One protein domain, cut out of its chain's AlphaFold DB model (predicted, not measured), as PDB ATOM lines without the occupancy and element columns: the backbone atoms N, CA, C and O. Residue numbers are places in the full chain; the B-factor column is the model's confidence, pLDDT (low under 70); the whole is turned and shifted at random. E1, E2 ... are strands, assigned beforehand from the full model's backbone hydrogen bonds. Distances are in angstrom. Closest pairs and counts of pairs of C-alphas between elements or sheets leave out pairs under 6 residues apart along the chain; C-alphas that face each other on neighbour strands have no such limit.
ATOM      1  N   CYS A   7     155.208 182.910  70.269       94.12
ATOM      2  CA  CYS A   7     155.193 184.366  70.343       94.12
ATOM      3  C   CYS A   7     155.771 184.928  69.051       94.12
ATOM      4  O   CYS A   7     156.606 184.292  68.410       94.12
ATOM      5  N   ARG A   8     155.293 186.097  68.645       93.38
ATOM      6  CA  ARG A   8     155.769 186.788  67.457       93.38
ATOM      7  C   ARG A   8     156.310 188.156  67.813       93.38
ATOM      8  O   ARG A   8     155.755 188.815  68.689       93.38
ATOM      9  N   PHE A   9     157.364 188.551  67.114       93.06
ATOM     10  CA  PHE A   9     158.042 189.836  67.235       93.06
ATOM     11  C   PHE A   9     157.811 190.582  65.922       93.06
ATOM     12  O   PHE A   9     158.428 190.265  64.907       93.06
ATOM     13  N   GLY A  10     156.848 191.507  65.926       90.69
ATOM     14  CA  GLY A  10     156.469 192.277  64.744       90.69
ATOM     15  C   GLY A  10     157.020 193.694  64.789       90.69
ATOM     16  O   GLY A  10     156.710 194.440  65.712       90.69
ATOM     17  N   SER A  11     157.790 194.075  63.780       88.31
ATOM     18  CA  SER A  11     158.181 195.453  63.490       88.31
ATOM     19  C   SER A  11     157.676 195.856  62.099       88.31
ATOM     20  O   SER A  11     157.139 195.018  61.373       88.31
ATOM     21  N   ALA A  12     157.787 197.140  61.736       84.25
ATOM     22  CA  ALA A  12     157.165 197.689  60.522       84.25
ATOM     23  C   ALA A  12     157.468 196.879  59.246       84.25
ATOM     24  O   ALA A  12     156.608 196.762  58.379       84.25
ATOM     25  N   ASN A  13     158.661 196.284  59.171       85.50
ATOM     26  CA  ASN A  13     159.155 195.596  57.980       85.50
ATOM     27  C   ASN A  13     159.456 194.108  58.206       85.50
ATOM     28  O   ASN A  13     159.920 193.441  57.287       85.50
ATOM     29  N   GLU A  14     159.247 193.575  59.412       89.12
ATOM     30  CA  GLU A  14     159.740 192.239  59.747       89.12
ATOM     31  C   GLU A  14     158.894 191.576  60.837       89.12
ATOM     32  O   GLU A  14     158.627 192.156  61.892       89.12
ATOM     33  N   LEU A  15     158.479 190.335  60.590       92.12
ATOM     34  CA  LEU A  15     157.629 189.565  61.489       92.12
ATOM     35  C   LEU A  15     158.227 188.179  61.709       92.12
ATOM     36  O   LEU A  15     158.140 187.317  60.838       92.12
ATOM     37  N   ASP A  16     158.738 187.941  62.911       94.19
ATOM     38  CA  ASP A  16     159.246 186.627  63.298       94.19
ATOM     39  C   ASP A  16     158.273 185.911  64.211       94.19
ATOM     40  O   ASP A  16     157.697 186.519  65.113       94.19
ATOM     41  N   VAL A  17     158.147 184.597  64.037       94.44
ATOM     42  CA  VAL A  17     157.365 183.733  64.922       94.44
ATOM     43  C   VAL A  17     158.277 182.693  65.554       94.44
ATOM     44  O   VAL A  17     158.820 181.824  64.875       94.44
ATOM     45  N   VAL A  18     158.381 182.729  66.876       94.81
ATOM     46  CA  VAL A  18     159.243 181.853  67.671       94.81
ATOM     47  C   VAL A  18     158.419 180.942  68.578       94.81
ATOM     48  O   VAL A  18     157.308 181.270  69.009       94.81
ATOM     49  N   LYS A  19     158.956 179.754  68.867       94.38
ATOM     50  CA  LYS A  19     158.347 178.826  69.827       94.38
ATOM     51  C   LYS A  19     158.464 179.397  71.239       94.38
ATOM     52  O   LYS A  19     159.517 179.909  71.612       94.38
ATOM     53  N   ALA A  20     157.403 179.263  72.027       93.25
ATOM     54  CA  ALA A  20     157.385 179.676  73.421       93.25
ATOM     55  C   ALA A  20     157.134 178.473  74.341       93.25
ATOM     56  O   ALA A  20     156.395 177.543  74.016       93.25
ATOM     57  N   THR A  21     157.768 178.500  75.506       92.50
ATOM     58  CA  THR A  21     157.670 177.477  76.545       92.50
ATOM     59  C   THR A  21     156.746 177.979  77.642       92.50
ATOM     60  O   THR A  21     156.927 179.069  78.183       92.50
ATOM     61  N   TRP A  22     155.728 177.192  77.972       90.56
ATOM     62  CA  TRP A  22     154.821 177.522  79.066       90.56
ATOM     63  C   TRP A  22     155.537 177.358  80.413       90.56
ATOM     64  O   TRP A  22     156.174 176.329  80.631       90.56
ATOM     65  N   VAL A  23     155.411 178.347  81.307       88.81
ATOM     66  CA  VAL A  23     156.033 178.321  82.644       88.81
ATOM     67  C   VAL A  23     154.971 178.190  83.735       88.81
ATOM     68  O   VAL A  23     155.048 177.289  84.564       88.81
ATOM     69  N   SER A  24     153.975 179.078  83.735       87.25
ATOM     70  CA  SER A  24     152.886 179.110  84.720       87.25
ATOM     71  C   SER A  24     151.671 179.856  84.148       87.25
ATOM     72  O   SER A  24     151.768 180.461  83.073       87.25
ATOM     73  N   PRO A  25     150.511 179.875  84.835       86.69
ATOM     74  CA  PRO A  25     149.456 180.832  84.511       86.69
ATOM     75  C   PRO A  25     150.032 182.258  84.498       86.69
ATOM     76  O   PRO A  25     150.759 182.639  85.413       86.69
ATOM     77  N   GLY A  26     149.781 183.005  83.420       82.25
ATOM     78  CA  GLY A  26     150.299 184.366  83.229       82.25
ATOM     79  C   GLY A  26     151.768 184.483  82.799       82.25
ATOM     80  O   GLY A  26     152.223 185.600  82.575       82.25
ATOM     81  N   ARG A  27     152.517 183.378  82.643       87.19
ATOM     82  CA  ARG A  27     153.946 183.436  82.292       87.19
ATOM     83  C   ARG A  27     154.348 182.438  81.210       87.19
ATOM     84  O   ARG A  27     154.120 181.230  81.317       87.19
ATOM     85  N   VAL A  28     155.045 182.952  80.203       90.25
ATOM     86  CA  VAL A  28     155.680 182.176  79.132       90.25
ATOM     87  C   VAL A  28     157.143 182.592  78.996       90.25
ATOM     88  O   VAL A  28     157.495 183.734  79.283       90.25
ATOM     89  N   LEU A  29     157.993 181.656  78.586       89.88
ATOM     90  CA  LEU A  29     159.398 181.886  78.266       89.88
ATOM     91  C   LEU A  29     159.583 181.773  76.755       89.88
ATOM     92  O   LEU A  29     159.128 180.807  76.146       89.88
ATOM     93  N   VAL A  30     160.271 182.731  76.151       91.00
ATOM     94  CA  VAL A  30     160.538 182.751  74.713       91.00
ATOM     95  C   VAL A  30     161.965 183.223  74.458       91.00
ATOM     96  O   VAL A  30     162.456 184.101  75.164       91.00
ATOM     97  N   HIS A  31     162.619 182.641  73.454       87.06
ATOM     98  CA  HIS A  31     163.881 183.153  72.923       87.06
ATOM     99  C   HIS A  31     163.566 184.132  71.793       87.06
ATOM    100  O   HIS A  31     162.857 183.770  70.852       87.06
ATOM    101  N   SER A  32     164.049 185.370  71.904       86.56
ATOM    102  CA  SER A  32     163.891 186.363  70.842       86.56
ATOM    103  C   SER A  32     164.593 185.891  69.560       86.56
ATOM    104  O   SER A  32     165.642 185.247  69.651       86.56
ATOM    105  N   PRO A  33     164.050 186.203  68.372       89.62
ATOM    106  CA  PRO A  33     164.759 185.976  67.115       89.62
ATOM    107  C   PRO A  33     166.043 186.829  67.057       89.62
ATOM    108  O   PRO A  33     166.106 187.870  67.717       89.62
ATOM    109  N   PRO A  34     167.070 186.417  66.297       84.75
ATOM    110  CA  PRO A  34     168.209 187.285  66.010       84.75
ATOM    111  C   PRO A  34     167.768 188.465  65.127       84.75
ATOM    112  O   PRO A  34     166.894 188.301  64.280       84.75
ATOM    113  N   ARG A  35     168.376 189.642  65.316       84.50
ATOM    114  CA  ARG A  35     168.193 190.829  64.466       84.50
ATOM    115  C   ARG A  35     169.545 191.499  64.244       84.50
ATOM    116  O   ARG A  35     170.317 191.627  65.191       84.50
ATOM    117  N   ASP A  36     169.794 191.957  63.021       78.19
ATOM    118  CA  ASP A  36     171.079 192.560  62.634       78.19
ATOM    119  C   ASP A  36     171.159 194.066  62.936       78.19
ATOM    120  O   ASP A  36     172.225 194.670  62.850       78.19
ATOM    121  N   TYR A  37     170.035 194.697  63.285       79.50
ATOM    122  CA  TYR A  37     169.944 196.136  63.516       79.50
ATOM    123  C   TYR A  37     168.977 196.467  64.666       79.50
ATOM    124  O   TYR A  37     168.058 195.690  64.948       79.50
ATOM    125  N   PRO A  38     169.164 197.613  65.354       80.50
ATOM    126  CA  PRO A  38     168.245 198.056  66.393       80.50
ATOM    127  C   PRO A  38     166.839 198.269  65.842       80.50
ATOM    128  O   PRO A  38     166.659 198.960  64.840       80.50
ATOM    129  N   ILE A  39     165.836 197.718  66.517       86.25
ATOM    130  CA  ILE A  39     164.438 197.890  66.133       86.25
ATOM    131  C   ILE A  39     163.511 197.628  67.313       86.25
ATOM    132  O   ILE A  39     163.755 196.750  68.138       86.25
ATOM    133  N   THR A  40     162.414 198.372  67.388       86.25
ATOM    134  CA  THR A  40     161.338 198.097  68.338       86.25
ATOM    135  C   THR A  40     160.344 197.130  67.706       86.25
ATOM    136  O   THR A  40     159.796 197.398  66.636       86.25
ATOM    137  N   ALA A  41     160.108 196.004  68.371       89.25
ATOM    138  CA  ALA A  41     159.134 195.002  67.980       89.25
ATOM    139  C   ALA A  41     157.989 194.936  68.994       89.25
ATOM    140  O   ALA A  41     158.187 194.958  70.210       89.25
ATOM    141  N   LEU A  42     156.775 194.802  68.478       90.25
ATOM    142  CA  LEU A  42     155.595 194.478  69.258       90.25
ATOM    143  C   LEU A  42     155.514 192.964  69.422       90.25
ATOM    144  O   LEU A  42     155.500 192.207  68.445       90.25
ATOM    145  N   VAL A  43     155.456 192.529  70.675       91.00
ATOM    146  CA  VAL A  43     155.372 191.125  71.054       91.00
ATOM    147  C   VAL A  43     153.921 190.765  71.319       91.00
ATOM    148  O   VAL A  43     153.249 191.363  72.161       91.00
ATOM    149  N   SER A  44     153.449 189.747  70.610       91.12
ATOM    150  CA  SER A  44     152.149 189.114  70.852       91.12
ATOM    151  C   SER A  44     152.320 187.605  70.892       91.12
ATOM    152  O   SER A  44     153.195 187.049  70.227       91.12
ATOM    153  N   CYS A  45     151.501 186.923  71.685       92.00
ATOM    154  CA  CYS A  45     151.601 185.475  71.852       92.00
ATOM    155  C   CYS A  45     150.293 184.788  71.468       92.00
ATOM    156  O   CYS A  45     149.212 185.372  71.534       92.00
ATOM    157  N   SER A  46     150.418 183.538  71.040       92.31
ATOM    158  CA  SER A  46     149.336 182.681  70.590       92.31
ATOM    159  C   SER A  46     149.418 181.339  71.299       92.31
ATOM    160  O   SER A  46     150.481 180.724  71.380       92.31
ATOM    161  N   ASN A  47     148.280 180.885  71.817       91.81
ATOM    162  CA  ASN A  47     148.171 179.612  72.522       91.81
ATOM    163  C   ASN A  47     148.019 178.403  71.583       91.81
ATOM    164  O   ASN A  47     148.334 177.281  71.983       91.81
ATOM    165  N   ASP A  48     147.487 178.629  70.386       91.12
ATOM    166  CA  ASP A  48     147.119 177.633  69.373       91.12
ATOM    167  C   ASP A  48     147.978 177.733  68.097       91.12
ATOM    168  O   ASP A  48     147.960 176.823  67.268       91.12
ATOM    169  N   GLY A  49     148.778 178.796  67.973       90.38
ATOM    170  CA  GLY A  49     149.616 179.121  66.821       90.38
ATOM    171  C   GLY A  49     148.903 179.940  65.741       90.38
ATOM    172  O   GLY A  49     149.550 180.330  64.770       90.38
ATOM    173  N   THR A  50     147.606 180.213  65.898       89.88
ATOM    174  CA  THR A  50     146.750 180.856  64.886       89.88
ATOM    175  C   THR A  50     146.080 182.123  65.409       89.88
ATOM    176  O   THR A  50     146.008 183.121  64.694       89.88
ATOM    177  N   THR A  51     145.648 182.116  66.668       89.81
ATOM    178  CA  THR A  51     144.958 183.219  67.336       89.81
ATOM    179  C   THR A  51     145.932 183.953  68.247       89.81
ATOM    180  O   THR A  51     146.500 183.360  69.167       89.81
ATOM    181  N   TRP A  52     146.142 185.241  67.993       89.50
ATOM    182  CA  TRP A  52     147.148 186.063  68.671       89.50
ATOM    183  C   TRP A  52     146.503 187.043  69.647       89.50
ATOM    184  O   TRP A  52     145.386 187.495  69.413       89.50
ATOM    185  N   SER A  53     147.224 187.410  70.709       87.94
ATOM    186  CA  SER A  53     146.741 188.361  71.722       87.94
ATOM    187  C   SER A  53     146.443 189.767  71.186       87.94
ATOM    188  O   SER A  53     145.672 190.487  71.808       87.94
ATOM    189  N   ASN A  54     147.053 190.156  70.061       83.38
ATOM    190  CA  ASN A  54     146.838 191.430  69.365       83.38
ATOM    191  C   ASN A  54     147.319 191.286  67.903       83.38
ATOM    192  O   ASN A  54     148.320 190.582  67.709       83.38
ATOM    193  N   PRO A  55     146.671 191.875  66.870       77.38
ATOM    194  CA  PRO A  55     147.228 192.023  65.516       77.38
ATOM    195  C   PRO A  55     148.669 192.580  65.481       77.38
ATOM    196  O   PRO A  55     149.077 193.316  66.382       77.38
ATOM    197  N   PRO A  56     149.476 192.222  64.459       69.00
ATOM    198  CA  PRO A  56     150.834 192.741  64.343       69.00
ATOM    199  C   PRO A  56     150.768 194.253  64.108       69.00
ATOM    200  O   PRO A  56     149.913 194.718  63.360       69.00
ATOM    201  N   LEU A  57     151.668 195.012  64.738       69.75
ATOM    202  CA  LEU A  57     151.784 196.467  64.552       69.75
ATOM    203  C   LEU A  57     150.605 197.315  65.055       69.75
ATOM    204  O   LEU A  57     150.558 198.510  64.783       69.75
ATOM    205  N   SER A  58     149.688 196.738  65.834       71.88
ATOM    206  CA  SER A  58     148.619 197.491  66.489       71.88
ATOM    207  C   SER A  58     149.047 197.940  67.885       71.88
ATOM    208  O   SER A  58     149.137 197.129  68.807       71.88
ATOM    209  N   SER A  59     149.285 199.241  68.050       66.44
ATOM    210  CA  SER A  59     149.469 199.892  69.356       66.44
ATOM    211  C   SER A  59     148.185 200.547  69.878       66.44
ATOM    212  O   SER A  59     148.242 201.349  70.808       66.44
ATOM    213  N   VAL A  60     147.029 200.260  69.267       65.69
ATOM    214  CA  VAL A  60     145.764 200.926  69.602       65.69
ATOM    215  C   VAL A  60     145.298 200.495  70.995       65.69
ATOM    216  O   VAL A  60     145.153 199.302  71.280       65.69
ATOM    217  N   GLN A  61     145.054 201.479  71.858       52.25
ATOM    218  CA  GLN A  61     144.533 201.291  73.210       52.25
ATOM    219  C   GLN A  61     143.203 200.515  73.143       52.25
ATOM    220  O   GLN A  61     142.274 200.920  72.451       52.25
ATOM    221  N   GLY A  62     143.136 199.353  73.805       58.53
ATOM    222  CA  GLY A  62     141.975 198.448  73.776       58.53
ATOM    223  C   GLY A  62     142.073 197.246  72.816       58.53
ATOM    224  O   GLY A  62     141.225 196.362  72.881       58.53
ATOM    225  N   GLY A  63     143.116 197.151  71.979       56.88
ATOM    226  CA  GLY A  63     143.312 196.063  70.996       56.88
ATOM    227  C   GLY A  63     143.852 194.726  71.536       56.88
ATOM    228  O   GLY A  63     144.110 193.813  70.752       56.88
ATOM    229  N   GLY A  64     144.035 194.602  72.855       60.38
ATOM    230  CA  GLY A  64     144.641 193.443  73.524       60.38
ATOM    231  C   GLY A  64     145.953 193.785  74.236       60.38
ATOM    232  O   GLY A  64     146.470 194.895  74.121       60.38
ATOM    233  N   SER A  65     146.501 192.839  75.006       61.47
ATOM    234  CA  SER A  65     147.789 193.023  75.683       61.47
ATOM    235  C   SER A  65     148.949 192.773  74.714       61.47
ATOM    236  O   SER A  65     149.096 191.686  74.141       61.47
ATOM    237  N   PHE A  66     149.784 193.794  74.531       67.25
ATOM    238  CA  PHE A  66     151.049 193.707  73.808       67.25
ATOM    239  C   PHE A  66     152.196 194.115  74.729       67.25
ATOM    240  O   PHE A  66     152.029 194.952  75.613       67.25
ATOM    241  N   ALA A  67     153.361 193.508  74.523       80.69
ATOM    242  CA  ALA A  67     154.600 193.962  75.136       80.69
ATOM    243  C   ALA A  67     155.474 194.607  74.060       80.69
ATOM    244  O   ALA A  67     155.465 194.177  72.907       80.69
ATOM    245  N   ILE A  68     156.224 195.636  74.429       83.75
ATOM    246  CA  ILE A  68     157.214 196.249  73.548       83.75
ATOM    247  C   ILE A  68     158.569 195.620  73.870       83.75
ATOM    248  O   ILE A  68     158.956 195.537  75.034       83.75
ATOM    249  N   PHE A  69     159.278 195.166  72.841       85.25
ATOM    250  CA  PHE A  69     160.631 194.640  72.955       85.25
ATOM    251  C   PHE A  69     161.552 195.395  72.003       85.25
ATOM    252  O   PHE A  69     161.330 195.399  70.794       85.25
ATOM    253  N   THR A  70     162.594 196.021  72.539       84.06
ATOM    254  CA  THR A  70     163.542 196.802  71.744       84.06
ATOM    255  C   THR A  70     164.828 196.012  71.554       84.06
ATOM    256  O   THR A  70     165.560 195.764  72.511       84.06
ATOM    257  N   PHE A  71     165.118 195.643  70.310       81.25
ATOM    258  CA  PHE A  71     166.436 195.174  69.904       81.25
ATOM    259  C   PHE A  71     167.383 196.368  69.897       81.25
ATOM    260  O   PHE A  71     167.105 197.384  69.260       81.25
ATOM    261  N   VAL A  72     168.497 196.258  70.614       78.50
ATOM    262  CA  VAL A  72     169.507 197.312  70.701       78.50
ATOM    263  C   VAL A  72     170.852 196.781  70.226       78.50
ATOM    264  O   VAL A  72     171.253 195.673  70.566       78.50
TER     265      VAL A  72
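What this domain is: This is residues 7 to 72 of the 536 residues of the protein "Hypothetical protein" of Prasinoderma singulare (UniProt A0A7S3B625). One antiparallel sheet of five strands, in the order E3, E2, E1, E4, E5, is curled like part of an open barrel, and a long loop, residues 47 to 66, follows E4. The printed part has 66 residues, 33 of them in five named strands, E1 to E5 in chain order, with no named helix, and the class is all strand; the whole is compact, with a radius of gyration of the C-alphas of 11.6 A and spans of 33 by 26 by 18 A.

Where its parts are: E1, residues 7 to 11, begins at C-alpha 7 (155.193, 184.366, 70.343) and is 13.4 A long. E2, residues 14 to 24, spans 29.0 A and bends by 56 degrees at residue 21. E3 is residues 27 to 30, 10.1 A. E4, residues 39 to 46, spans 21.9 A. E5, residues 67 to 71, spans 13.0 A and ends at C-alpha 71 (166.436, 195.174, 69.904).

How they stand to each other: E1, E2 and E3 form a meander, each strand the antiparallel neighbour of the one before; with E4, the antiparallel neighbour of E1, they form a Greek key. In the hairpin E1 and E2, N 9 and O 16 are 2.9 A apart. In the hairpin E2 and E3, N 21 and O 29 are 2.8 A apart. Between E1 and E4, N 8 and O 44 are 2.8 A apart. In the hairpin E4 and E5, N 41 and O 69 are 2.8 A apart. E3 and E5 are edge strands, apart from each other.

The domain as a whole: The C-alphas of Pro 25 and Tyr 37 are the farthest apart, 33.1 A. The printed part has no cut, and the link E4 to E5 is long, 20 residues. pLDDT is under 70 at residues 56 to 57 and 59 to 66.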